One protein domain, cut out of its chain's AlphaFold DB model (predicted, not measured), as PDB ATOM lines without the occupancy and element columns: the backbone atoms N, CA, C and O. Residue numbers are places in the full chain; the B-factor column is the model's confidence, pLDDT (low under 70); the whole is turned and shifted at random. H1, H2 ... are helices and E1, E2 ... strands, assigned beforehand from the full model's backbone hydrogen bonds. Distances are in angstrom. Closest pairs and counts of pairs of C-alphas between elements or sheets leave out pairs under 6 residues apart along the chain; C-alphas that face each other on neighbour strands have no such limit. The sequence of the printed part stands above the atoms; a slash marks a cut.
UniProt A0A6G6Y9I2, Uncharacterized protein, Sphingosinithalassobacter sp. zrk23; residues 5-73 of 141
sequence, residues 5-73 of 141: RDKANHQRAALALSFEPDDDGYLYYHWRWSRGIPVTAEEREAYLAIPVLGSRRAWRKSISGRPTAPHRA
ATOM      1  N   ARG A   5      45.069 -10.128 -31.395       64.62
ATOM      2  CA  ARG A   5      45.355 -10.378 -32.815       64.62
ATOM      3  C   ARG A   5      45.837 -11.808 -33.083       64.62
ATOM      4  O   ARG A   5      45.403 -12.429 -34.050       64.62
ATOM      5  N   ASP A   6      46.669 -12.360 -32.202       69.69
ATOM      6  CA  ASP A   6      47.207 -13.719 -32.342       69.69
ATOM      7  C   ASP A   6      46.115 -14.773 -32.158       69.69
ATOM      8  O   ASP A   6      46.083 -15.775 -32.879       69.69
ATOM      9  N   LYS A   7      45.175 -14.517 -31.237       66.44
ATOM     10  CA  LYS A   7      43.996 -15.366 -31.017       66.44
ATOM     11  C   LYS A   7      43.086 -15.381 -32.246       66.44
ATOM     12  O   LYS A   7      42.679 -16.457 -32.678       66.44
ATOM     13  N   ALA A   8      42.835 -14.218 -32.851       67.31
ATOM     14  CA  ALA A   8      42.048 -14.112 -34.081       67.31
ATOM     15  C   ALA A   8      42.715 -14.840 -35.265       67.31
ATOM     16  O   ALA A   8      42.050 -15.569 -36.003       67.31
ATOM     17  N   ASN A   9      44.039 -14.727 -35.404       72.12
ATOM     18  CA  ASN A   9      44.793 -15.419 -36.452       72.12
ATOM     19  C   ASN A   9      44.803 -16.944 -36.261       72.12
ATOM     20  O   ASN A   9      44.552 -17.683 -37.215       72.12
ATOM     21  N   HIS A  10      45.025 -17.431 -35.036       68.62
ATOM     22  CA  HIS A  10      44.927 -18.863 -34.727       68.62
ATOM     23  C   HIS A  10      43.521 -19.409 -34.984       68.62
ATOM     24  O   HIS A  10      43.362 -20.509 -35.512       68.62
ATOM     25  N   GLN A  11      42.493 -18.624 -34.665       70.31
ATOM     26  CA  GLN A  11      41.105 -18.990 -34.904       70.31
ATOM     27  C   GLN A  11      40.789 -19.089 -36.400       70.31
ATOM     28  O   GLN A  11      40.190 -20.076 -36.831       70.31
ATOM     29  N   ARG A  12      41.210 -18.105 -37.203       73.94
ATOM     30  CA  ARG A  12      41.021 -18.137 -38.660       73.94
ATOM     31  C   ARG A  12      41.747 -19.328 -39.283       73.94
ATOM     32  O   ARG A  12      41.177 -20.016 -40.125       73.94
ATOM     33  N   ALA A  13      42.958 -19.629 -38.813       72.19
ATOM     34  CA  ALA A  13      43.722 -20.793 -39.254       72.19
ATOM     35  C   ALA A  13      43.033 -22.122 -38.902       72.19
ATOM     36  O   ALA A  13      43.021 -23.038 -39.721       72.19
ATOM     37  N   ALA A  14      42.425 -22.226 -37.716       70.38
ATOM     38  CA  ALA A  14      41.657 -23.405 -37.323       70.38
ATOM     39  C   ALA A  14      40.382 -23.572 -38.166       70.38
ATOM     40  O   ALA A  14      40.054 -24.688 -38.561       70.38
ATOM     41  N   LEU A  15      39.688 -22.475 -38.487       75.00
ATOM     42  CA  LEU A  15      38.485 -22.503 -39.326       75.00
ATOM     43  C   LEU A  15      38.783 -22.838 -40.783       75.00
ATOM     44  O   LEU A  15      38.005 -23.538 -41.424       75.00
ATOM     45  N   ALA A  16      39.933 -22.403 -41.295       77.38
ATOM     46  CA  ALA A  16      40.371 -22.749 -42.639       77.38
ATOM     47  C   ALA A  16      40.543 -24.269 -42.839       77.38
ATOM     48  O   ALA A  16      40.467 -24.739 -43.970       77.38
ATOM     49  N   LEU A  17      40.708 -25.058 -41.765       74.88
ATOM     50  CA  LEU A  17      40.801 -26.525 -41.842       74.88
ATOM     51  C   LEU A  17      39.494 -27.200 -42.283       74.88
ATOM     52  O   LEU A  17      39.532 -28.345 -42.752       74.88
ATOM     53  N   SER A  18      38.361 -26.504 -42.146       81.62
ATOM     54  CA  SER A  18      37.063 -26.953 -42.651       81.62
ATOM     55  C   SER A  18      36.973 -26.917 -44.173       81.62
ATOM     56  O   SER A  18      36.025 -27.476 -44.704       81.62
ATOM     57  N   PHE A  19      37.928 -26.308 -44.877       87.19
ATOM     58  CA  PHE A  19      37.910 -26.214 -46.333       87.19
ATOM     59  C   PHE A  19      39.043 -27.034 -46.963       87.19
ATOM     60  O   PHE A  19      40.119 -27.219 -46.384       87.19
ATOM     61  N   GLU A  20      38.795 -27.539 -48.162       85.19
ATOM     62  CA  GLU A  20      39.783 -28.147 -49.052       85.19
ATOM     63  C   GLU A  20      39.669 -27.458 -50.412       85.19
ATOM     64  O   GLU A  20      38.539 -27.257 -50.843       85.19
ATOM     65  N   PRO A  21      40.772 -27.027 -51.049       85.00
ATOM     66  CA  PRO A  21      40.705 -26.531 -52.420       85.00
ATOM     67  C   PRO A  21      40.192 -27.630 -53.357       85.00
ATOM     68  O   PRO A  21      40.532 -28.801 -53.173       85.00
ATOM     69  N   ASP A  22      39.384 -27.218 -54.322       86.00
ATOM     70  CA  ASP A  22      38.808 -28.030 -55.395       86.00
ATOM     71  C   ASP A  22      38.935 -27.248 -56.708       86.00
ATOM     72  O   ASP A  22      39.154 -26.035 -56.660       86.00
ATOM     73  N   ASP A  23      38.805 -27.911 -57.856       78.31
ATOM     74  CA  ASP A  23      39.106 -27.301 -59.163       78.31
ATOM     75  C   ASP A  23      38.303 -26.004 -59.413       78.31
ATOM     76  O   ASP A  23      38.848 -25.025 -59.923       78.31
ATOM     77  N   ASP A  24      37.053 -25.950 -58.935       79.88
ATOM     78  CA  ASP A  24      36.140 -24.806 -59.096       79.88
ATOM     79  C   ASP A  24      35.967 -23.951 -57.819       79.88
ATOM     80  O   ASP A  24      35.093 -23.080 -57.746       79.88
ATOM     81  N   GLY A  25      36.769 -24.182 -56.772       88.62
ATOM     82  CA  GLY A  25      36.670 -23.422 -55.524       88.62
ATOM     83  C   GLY A  25      37.114 -24.199 -54.292       88.62
ATOM     84  O   GLY A  25      38.304 -24.444 -54.086       88.62
ATOM     85  N   TYR A  26      36.166 -24.509 -53.403       89.44
ATOM     86  CA  TYR A  26      36.457 -25.209 -52.156       89.44
ATOM     87  C   TYR A  26      35.374 -26.221 -51.786       89.44
ATOM     88  O   TYR A  26      34.186 -26.009 -51.997       89.44
ATOM     89  N   LEU A  27      35.774 -27.286 -51.100       88.69
ATOM     90  CA  LEU A  27      34.875 -28.203 -50.411       88.69
ATOM     91  C   LEU A  27      34.827 -27.857 -48.926       88.69
ATOM     92  O   LEU A  27      35.832 -27.948 -48.217       88.69
ATOM     93  N   TYR A  28      33.646 -27.483 -48.437       88.19
ATOM     94  CA  TYR A  28      33.374 -27.295 -47.017       88.19
ATOM     95  C   TYR A  28      33.047 -28.625 -46.333       88.19
ATOM     96  O   TYR A  28      32.140 -29.358 -46.727       88.19
ATOM     97  N   TYR A  29      33.735 -28.883 -45.228       85.69
ATOM     98  CA  TYR A  29      33.538 -30.016 -44.342       85.69
ATOM     99  C   TYR A  29      33.136 -29.520 -42.956       85.69
ATOM    100  O   TYR A  29      33.919 -28.892 -42.235       85.69
ATOM    101  N   HIS A  30      31.910 -29.846 -42.543       80.06
ATOM    102  CA  HIS A  30      31.448 -29.547 -41.191       80.06
ATOM    103  C   HIS A  30      32.247 -30.333 -40.137       80.06
ATOM    104  O   HIS A  30      32.563 -29.784 -39.078       80.06
ATOM    105  N   TRP A  31      32.588 -31.590 -40.434       75.31
ATOM    106  CA  TRP A  31      33.407 -32.465 -39.588       75.31
ATOM    107  C   TRP A  31      34.339 -33.303 -40.466       75.31
ATOM    108  O   TRP A  31      34.122 -33.424 -41.667       75.31
ATOM    109  N   ARG A  32      35.330 -33.977 -39.867       65.12
ATOM    110  CA  ARG A  32      36.263 -34.863 -40.599       65.12
ATOM    111  C   ARG A  32      35.580 -35.975 -41.404       65.12
ATOM    112  O   ARG A  32      36.182 -36.482 -42.340       65.12
ATOM    113  N   TRP A  33      34.361 -36.345 -41.020       66.19
ATOM    114  CA  TRP A  33      33.584 -37.436 -41.610       66.19
ATOM    115  C   TRP A  33      32.432 -36.943 -42.484       66.19
ATOM    116  O   TRP A  33      31.681 -37.764 -43.003       66.19
ATOM    117  N   SER A  34      32.240 -35.622 -42.601       76.12
ATOM    118  CA  SER A  34      31.170 -35.100 -43.440       76.12
ATOM    119  C   SER A  34      31.528 -35.261 -44.911       76.12
ATOM    120  O   SER A  34      32.700 -35.277 -45.297       76.12
ATOM    121  N   ARG A  35      30.496 -35.330 -45.741       82.56
ATOM    122  CA  ARG A  35      30.639 -35.083 -47.170       82.56
ATOM    123  C   ARG A  35      31.089 -33.645 -47.411       82.56
ATOM    124  O   ARG A  35      30.796 -32.769 -46.591       82.56
ATOM    125  N   GLY A  36      31.841 -33.441 -48.487       85.69
ATOM    126  CA  GLY A  36      32.254 -32.106 -48.905       85.69
ATOM    127  C   GLY A  36      31.068 -31.392 -49.532       85.69
ATOM    128  O   GLY A  36      30.371 -31.978 -50.355       85.69
ATOM    129  N   ILE A  37      30.804 -30.157 -49.131       89.12
ATOM    130  CA  ILE A  37      29.809 -29.308 -49.787       89.12
ATOM    131  C   ILE A  37      30.583 -28.299 -50.637       89.12
ATOM    132  O   ILE A  37      31.366 -27.547 -50.052       89.12
ATOM    133  N   PRO A  38      30.404 -28.275 -51.968       90.06
ATOM    134  CA  PRO A  38      31.038 -27.279 -52.819       90.06
ATOM    135  C   PRO A  38      30.613 -25.873 -52.401       90.06
ATOM    136  O   PRO A  38      29.424 -25.604 -52.186       90.06
ATOM    137  N   VAL A  39      31.600 -25.000 -52.253       89.94
ATOM    138  CA  VAL A  39      31.429 -23.595 -51.909       89.94
ATOM    139  C   VAL A  39      32.399 -22.733 -52.706       89.94
ATOM    140  O   VAL A  39      33.521 -23.144 -53.015       89.94
ATOM    141  N   THR A  40      31.979 -21.511 -53.009       90.81
ATOM    142  CA  THR A  40      32.828 -20.544 -53.713       90.81
ATOM    143  C   THR A  40      33.893 -19.947 -52.785       90.81
ATOM    144  O   THR A  40      33.838 -20.064 -51.554       90.81
ATOM    145  N   ALA A  41      34.884 -19.264 -53.365       89.69
ATOM    146  CA  ALA A  41      35.876 -18.510 -52.596       89.69
ATOM    147  C   ALA A  41      35.225 -17.419 -51.722       89.69
ATOM    148  O   ALA A  41      35.621 -17.222 -50.573       89.69
ATOM    149  N   GLU A  42      34.190 -16.764 -52.245       88.44
ATOM    150  CA  GLU A  42      33.405 -15.743 -51.546       88.44
ATOM    151  C   GLU A  42      32.663 -16.342 -50.348       88.44
ATOM    152  O   GLU A  42      32.724 -15.806 -49.241       88.44
ATOM    153  N   GLU A  43      32.035 -17.506 -50.534       89.12
ATOM    154  CA  GLU A  43      31.364 -18.245 -49.464       89.12
ATOM    155  C   GLU A  43      32.352 -18.674 -48.365       89.12
ATOM    156  O   GLU A  43      32.058 -18.565 -47.170       89.12
ATOM    157  N   ARG A  44      33.559 -19.110 -48.743       88.81
ATOM    158  CA  ARG A  44      34.626 -19.433 -47.787       88.81
ATOM    159  C   ARG A  44      35.037 -18.210 -46.966       88.81
ATOM    160  O   ARG A  44      35.142 -18.315 -45.745       88.81
ATOM    161  N   GLU A  45      35.283 -17.067 -47.599       88.00
ATOM    162  CA  GLU A  45      35.682 -15.850 -46.880       88.00
ATOM    163  C   GLU A  45      34.555 -15.319 -45.986       88.00
ATOM    164  O   GLU A  45      34.813 -14.955 -44.834       88.00
ATOM    165  N   ALA A  46      33.301 -15.389 -46.449       86.88
ATOM    166  CA  ALA A  46      32.131 -15.081 -45.636       86.88
ATOM    167  C   ALA A  46      32.088 -15.954 -44.376       86.88
ATOM    168  O   ALA A  46      31.928 -15.423 -43.279       86.88
ATOM    169  N   TYR A  47      32.319 -17.268 -44.495       85.31
ATOM    170  CA  TYR A  47      32.394 -18.172 -43.343       85.31
ATOM    171  C   TYR A  47      33.543 -17.839 -42.385       85.31
ATOM    172  O   TYR A  47      33.369 -17.881 -41.166       85.31
ATOM    173  N   LEU A  48      34.727 -17.517 -42.911       84.69
ATOM    174  CA  LEU A  48      35.895 -17.176 -42.093       84.69
ATOM    175  C   LEU A  48      35.718 -15.857 -41.326       84.69
ATOM    176  O   LEU A  48      36.360 -15.677 -40.289       84.69
ATOM    177  N   ALA A  49      34.839 -14.970 -41.799       83.81
ATOM    178  CA  ALA A  49      34.468 -13.729 -41.125       83.81
ATOM    179  C   ALA A  49      33.427 -13.920 -40.002       83.81
ATOM    180  O   ALA A  49      33.229 -13.015 -39.190       83.81
ATOM    181  N   ILE A  50      32.775 -15.088 -39.913       78.88
ATOM    182  CA  ILE A  50      31.720 -15.350 -38.928       78.88
ATOM    183  C   ILE A  50      32.297 -15.403 -37.491       78.88
ATOM    184  O   ILE A  50      33.138 -16.265 -37.195       78.88
ATOM    185  N   PRO A  51      31.813 -14.569 -36.544       70.06
ATOM    186  CA  PRO A  51      32.221 -14.647 -35.140       70.06
ATOM    187  C   PRO A  51      31.806 -15.987 -34.501       70.06
ATOM    188  O   PRO A  51      30.758 -16.542 -34.813       70.06
ATOM    189  N   VAL A  52      32.640 -16.535 -33.607       63.03
ATOM    190  CA  VAL A  52      32.570 -17.935 -33.112       63.03
ATOM    191  C   VAL A  52      31.220 -18.330 -32.504       63.03
ATOM    192  O   VAL A  52      30.824 -19.494 -32.604       63.03
ATOM    193  N   LEU A  53      30.524 -17.393 -31.864       53.97
ATOM    194  CA  LEU A  53      29.330 -17.664 -31.067       53.97
ATOM    195  C   LEU A  53      28.043 -17.525 -31.902       53.97
ATOM    196  O   LEU A  53      27.729 -16.461 -32.423       53.97
ATOM    197  N   GLY A  54      27.282 -18.622 -32.005       55.31
ATOM    198  CA  GLY A  54      25.863 -18.639 -32.408       55.31
ATOM    199  C   GLY A  54      25.544 -18.720 -33.910       55.31
ATOM    200  O   GLY A  54      24.551 -19.328 -34.300       55.31
ATOM    201  N   SER A  55      26.401 -18.201 -34.780       63.75
ATOM    202  CA  SER A  55      26.104 -17.942 -36.206       63.75
ATOM    203  C   SER A  55      26.443 -19.091 -37.170       63.75
ATOM    204  O   SER A  55      25.903 -19.175 -38.274       63.75
ATOM    205  N   ARG A  56      27.262 -20.066 -36.753       76.50
ATOM    206  CA  ARG A  56      27.638 -21.212 -37.614       76.50
ATOM    207  C   ARG A  56      26.479 -22.159 -37.922       76.50
ATOM    208  O   ARG A  56      26.528 -22.893 -38.905       76.50
ATOM    209  N   ARG A  57      25.435 -22.169 -37.088       78.50
ATOM    210  CA  ARG A  57      24.220 -22.956 -37.343       78.50
ATOM    211  C   ARG A  57      23.433 -22.389 -38.526       78.50
ATOM    212  O   ARG A  57      22.938 -23.172 -39.328       78.50
ATOM    213  N   ALA A  58      23.375 -21.061 -38.649       80.44
ATOM    214  CA  ALA A  58      22.729 -20.383 -39.769       80.44
ATOM    215  C   ALA A  58      23.460 -20.674 -41.086       80.44
ATOM    216  O   ALA A  58      22.820 -21.087 -42.046       80.44
ATOM    217  N   TRP A  59      24.798 -20.607 -41.083       84.00
ATOM    218  CA  TRP A  59      25.614 -21.005 -42.236       84.00
ATOM    219  C   TRP A  59      25.336 -22.438 -42.696       84.00
ATOM    220  O   TRP A  59      25.105 -22.711 -43.865       84.00
ATOM    221  N   ARG A  60      25.307 -23.397 -41.763       84.69
ATOM    222  CA  ARG A  60      25.020 -24.793 -42.127       84.69
ATOM    223  C   ARG A  60      23.631 -24.972 -42.733       84.69
ATOM    224  O   ARG A  60      23.461 -25.840 -43.578       84.69
ATOM    225  N   LYS A  61      22.660 -24.167 -42.299       85.38
ATOM    226  CA  LYS A  61      21.307 -24.170 -42.855       85.38
ATOM    227  C   LYS A  61      21.267 -23.542 -44.254       85.38
ATOM    228  O   LYS A  61      20.507 -24.017 -45.082       85.38
ATOM    229  N   SER A  62      22.091 -22.532 -44.549       84.44
ATOM    230  CA  SER A  62      22.122 -21.914 -45.886       84.44
ATOM    231  C   SER A  62      22.729 -22.820 -46.963       84.44
ATOM    232  O   SER A  62      22.416 -22.659 -48.138       84.44
ATOM    233  N   ILE A  63      23.564 -23.787 -46.575       85.44
ATOM    234  CA  ILE A  63      24.188 -24.751 -47.498       85.44
ATOM    235  C   ILE A  63      23.579 -26.162 -47.422       85.44
ATOM    236  O   ILE A  63      24.033 -27.070 -48.118       85.44
ATOM    237  N   SER A  64      22.578 -26.384 -46.561       82.38
ATOM    238  CA  SER A  64      21.947 -27.700 -46.415       82.38
ATOM    239  C   SER A  64      21.126 -28.062 -47.653       82.38
ATOM    240  O   SER A  64      20.394 -27.221 -48.163       82.38
ATOM    241  N   GLY A  65      21.215 -29.316 -48.104       80.38
ATOM    242  CA  GLY A  65      20.472 -29.819 -49.270       80.38
ATOM    243  C   GLY A  65      21.185 -29.641 -50.614       80.38
ATOM    244  O   GLY A  65      20.688 -30.126 -51.624       80.38
ATOM    245  N   ARG A  66      22.361 -29.000 -50.638       86.56
ATOM    246  CA  ARG A  66      23.200 -28.937 -51.839       86.56
ATOM    247  C   ARG A  66      23.759 -30.323 -52.202       86.56
ATOM    248  O   ARG A  66      23.946 -31.154 -51.305       86.56
ATOM    249  N   PRO A  67      24.077 -30.566 -53.488       85.44
ATOM    250  CA  PRO A  67      24.860 -31.724 -53.899       85.44
ATOM    251  C   PRO A  67      26.152 -31.810 -53.090       85.44
ATOM    252  O   PRO A  67      26.768 -30.794 -52.767       85.44
ATOM    253  N   THR A  68      26.545 -33.028 -52.732       86.62
ATOM    254  CA  THR A  68      27.711 -33.248 -51.875       86.62
ATOM    255  C   THR A  68      28.735 -34.130 -52.568       86.62
ATOM    256  O   THR A  68      28.385 -35.142 -53.175       86.62
ATOM    257  N   ALA A  69      30.000 -33.749 -52.449       82.50
ATOM    258  CA  ALA A  69      31.144 -34.551 -52.836       82.50
ATOM    259  C   ALA A  69      31.310 -35.751 -51.882       82.50
ATOM    260  O   ALA A  69      30.819 -35.726 -50.743       82.50
ATOM    261  N   PRO A  70      32.020 -36.813 -52.301       77.12
ATOM    262  CA  PRO A  70      32.338 -37.933 -51.427       77.12
ATOM    263  C   PRO A  70      33.070 -37.498 -50.148       77.12
ATOM    264  O   PRO A  70      33.559 -36.374 -49.991       77.12
ATOM    265  N   HIS A  71      33.101 -38.411 -49.178       76.12
ATOM    266  CA  HIS A  71      33.735 -38.164 -47.889       76.12
ATOM    267  C   HIS A  71      35.211 -37.830 -48.094       76.12
ATOM    268  O   HIS A  71      35.881 -38.424 -48.942       76.12
ATOM    269  N   ARG A  72      35.724 -36.904 -47.279       73.38
ATOM    270  CA  ARG A  72      37.137 -36.529 -47.315       73.38
ATOM    271  C   ARG A  72      38.008 -37.772 -47.159       73.38
ATOM    272  O   ARG A  72      37.798 -38.559 -46.233       73.38
ATOM    273  N   ALA A  73      39.009 -37.932 -48.021       73.00
ATOM    274  CA  ALA A  73      39.942 -39.040 -47.896       73.00
ATOM    275  C   ALA A  73      40.609 -38.996 -46.508       73.00
ATOM    276  O   ALA A  73      41.221 -38.000 -46.112       73.00
TER     277      ALA A  73
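This is residues 5 to 73 of the 141 residues of an uncharacterized protein of Sphingosinithalassobacter sp. zrk23 (UniProt A0A6G6Y9I2). A small, strongly curled sheet of four short strands stands at one end of the domain, with the helix H2 packed over one face along E2. The longest helix, H1, leads into the edge strand E1 and makes much of the long axis, while H3 lies off the sheet, and the links on its two sides make a wide loop from H2 back to the other edge strand, E4. The printed part has 69 residues, with three named helices and four named strands in the order H1 E1 E2 E3 H2 H3 E4; the sheet's order is E1 E2 E3 E4, antiparallel throughout, and the class is mixed, helices and strands. It is compact, with a radius of gyration of the C-alphas of 12.0 A, yet elongated in outline, spanning 35 by 22 by 22 A.

Begin at the sheet, where E1, residues 19 to 22, E2, residues 25 to 28, and E3, residues 35 to 39, form a meander, each strand the antiparallel neighbour of the one before. In the hairpin of E1 and E2, look for N 27 and O 20, 2.8 A apart; in the hairpin of E2 and E3, for N 28 and O 37, also 2.8 A. E3 pairs in a staggered way, with E2 over residues 37 to 39 and with E4, residues 69 to 71, over residues 35 to 36, where N 69 and O 36 are 2.8 A apart. H2, residues 41 to 48, is on the sheet at a height of 9.8 A, over E2 and along the strands, at 25 degrees to E2 on the local plane; their closest C-alphas are those of Gly 25 and Ala 41, 5.8 A. H1, residues 5 to 16, is not on the sheet; with residues 12 to 16 alone it only just touches H2, with 3 pairs of C-alphas within 8 A, the closest those of Arg 12 and Leu 48, 6.2 A. H3, residues 56 to 62, is close to H2 but not clearly touching, the closest C-alphas being those of Tyr 47 and Trp 59, 7.4 A; it is apart from H1. In H1, H2 and H3 every O i to N i+4 pair is within hydrogen-bond range.

Find C-alpha 5 at (45.355, -10.378, -32.815); from there H1 runs 16.6 A to C-alpha 16. E1 measures 9.3 A, E2 9.9 A, and E3 runs 12.5 A from C-alpha 35 at (30.639, -35.083, -47.170). H2 spans 10.6 A, H3 10.0 A, and E4 6.7 A, ending at C-alpha 71 at (33.735, -38.164, -47.889).

The two C-alphas farthest apart, those of Arg 5 and Pro 67, are 36.3 A apart. The printed part has no cut and no long link. The mean pLDDT of the printed part is 79.3; look for values under 70 at residues 5 to 8, 10, 32 to 33 and 52 to 55.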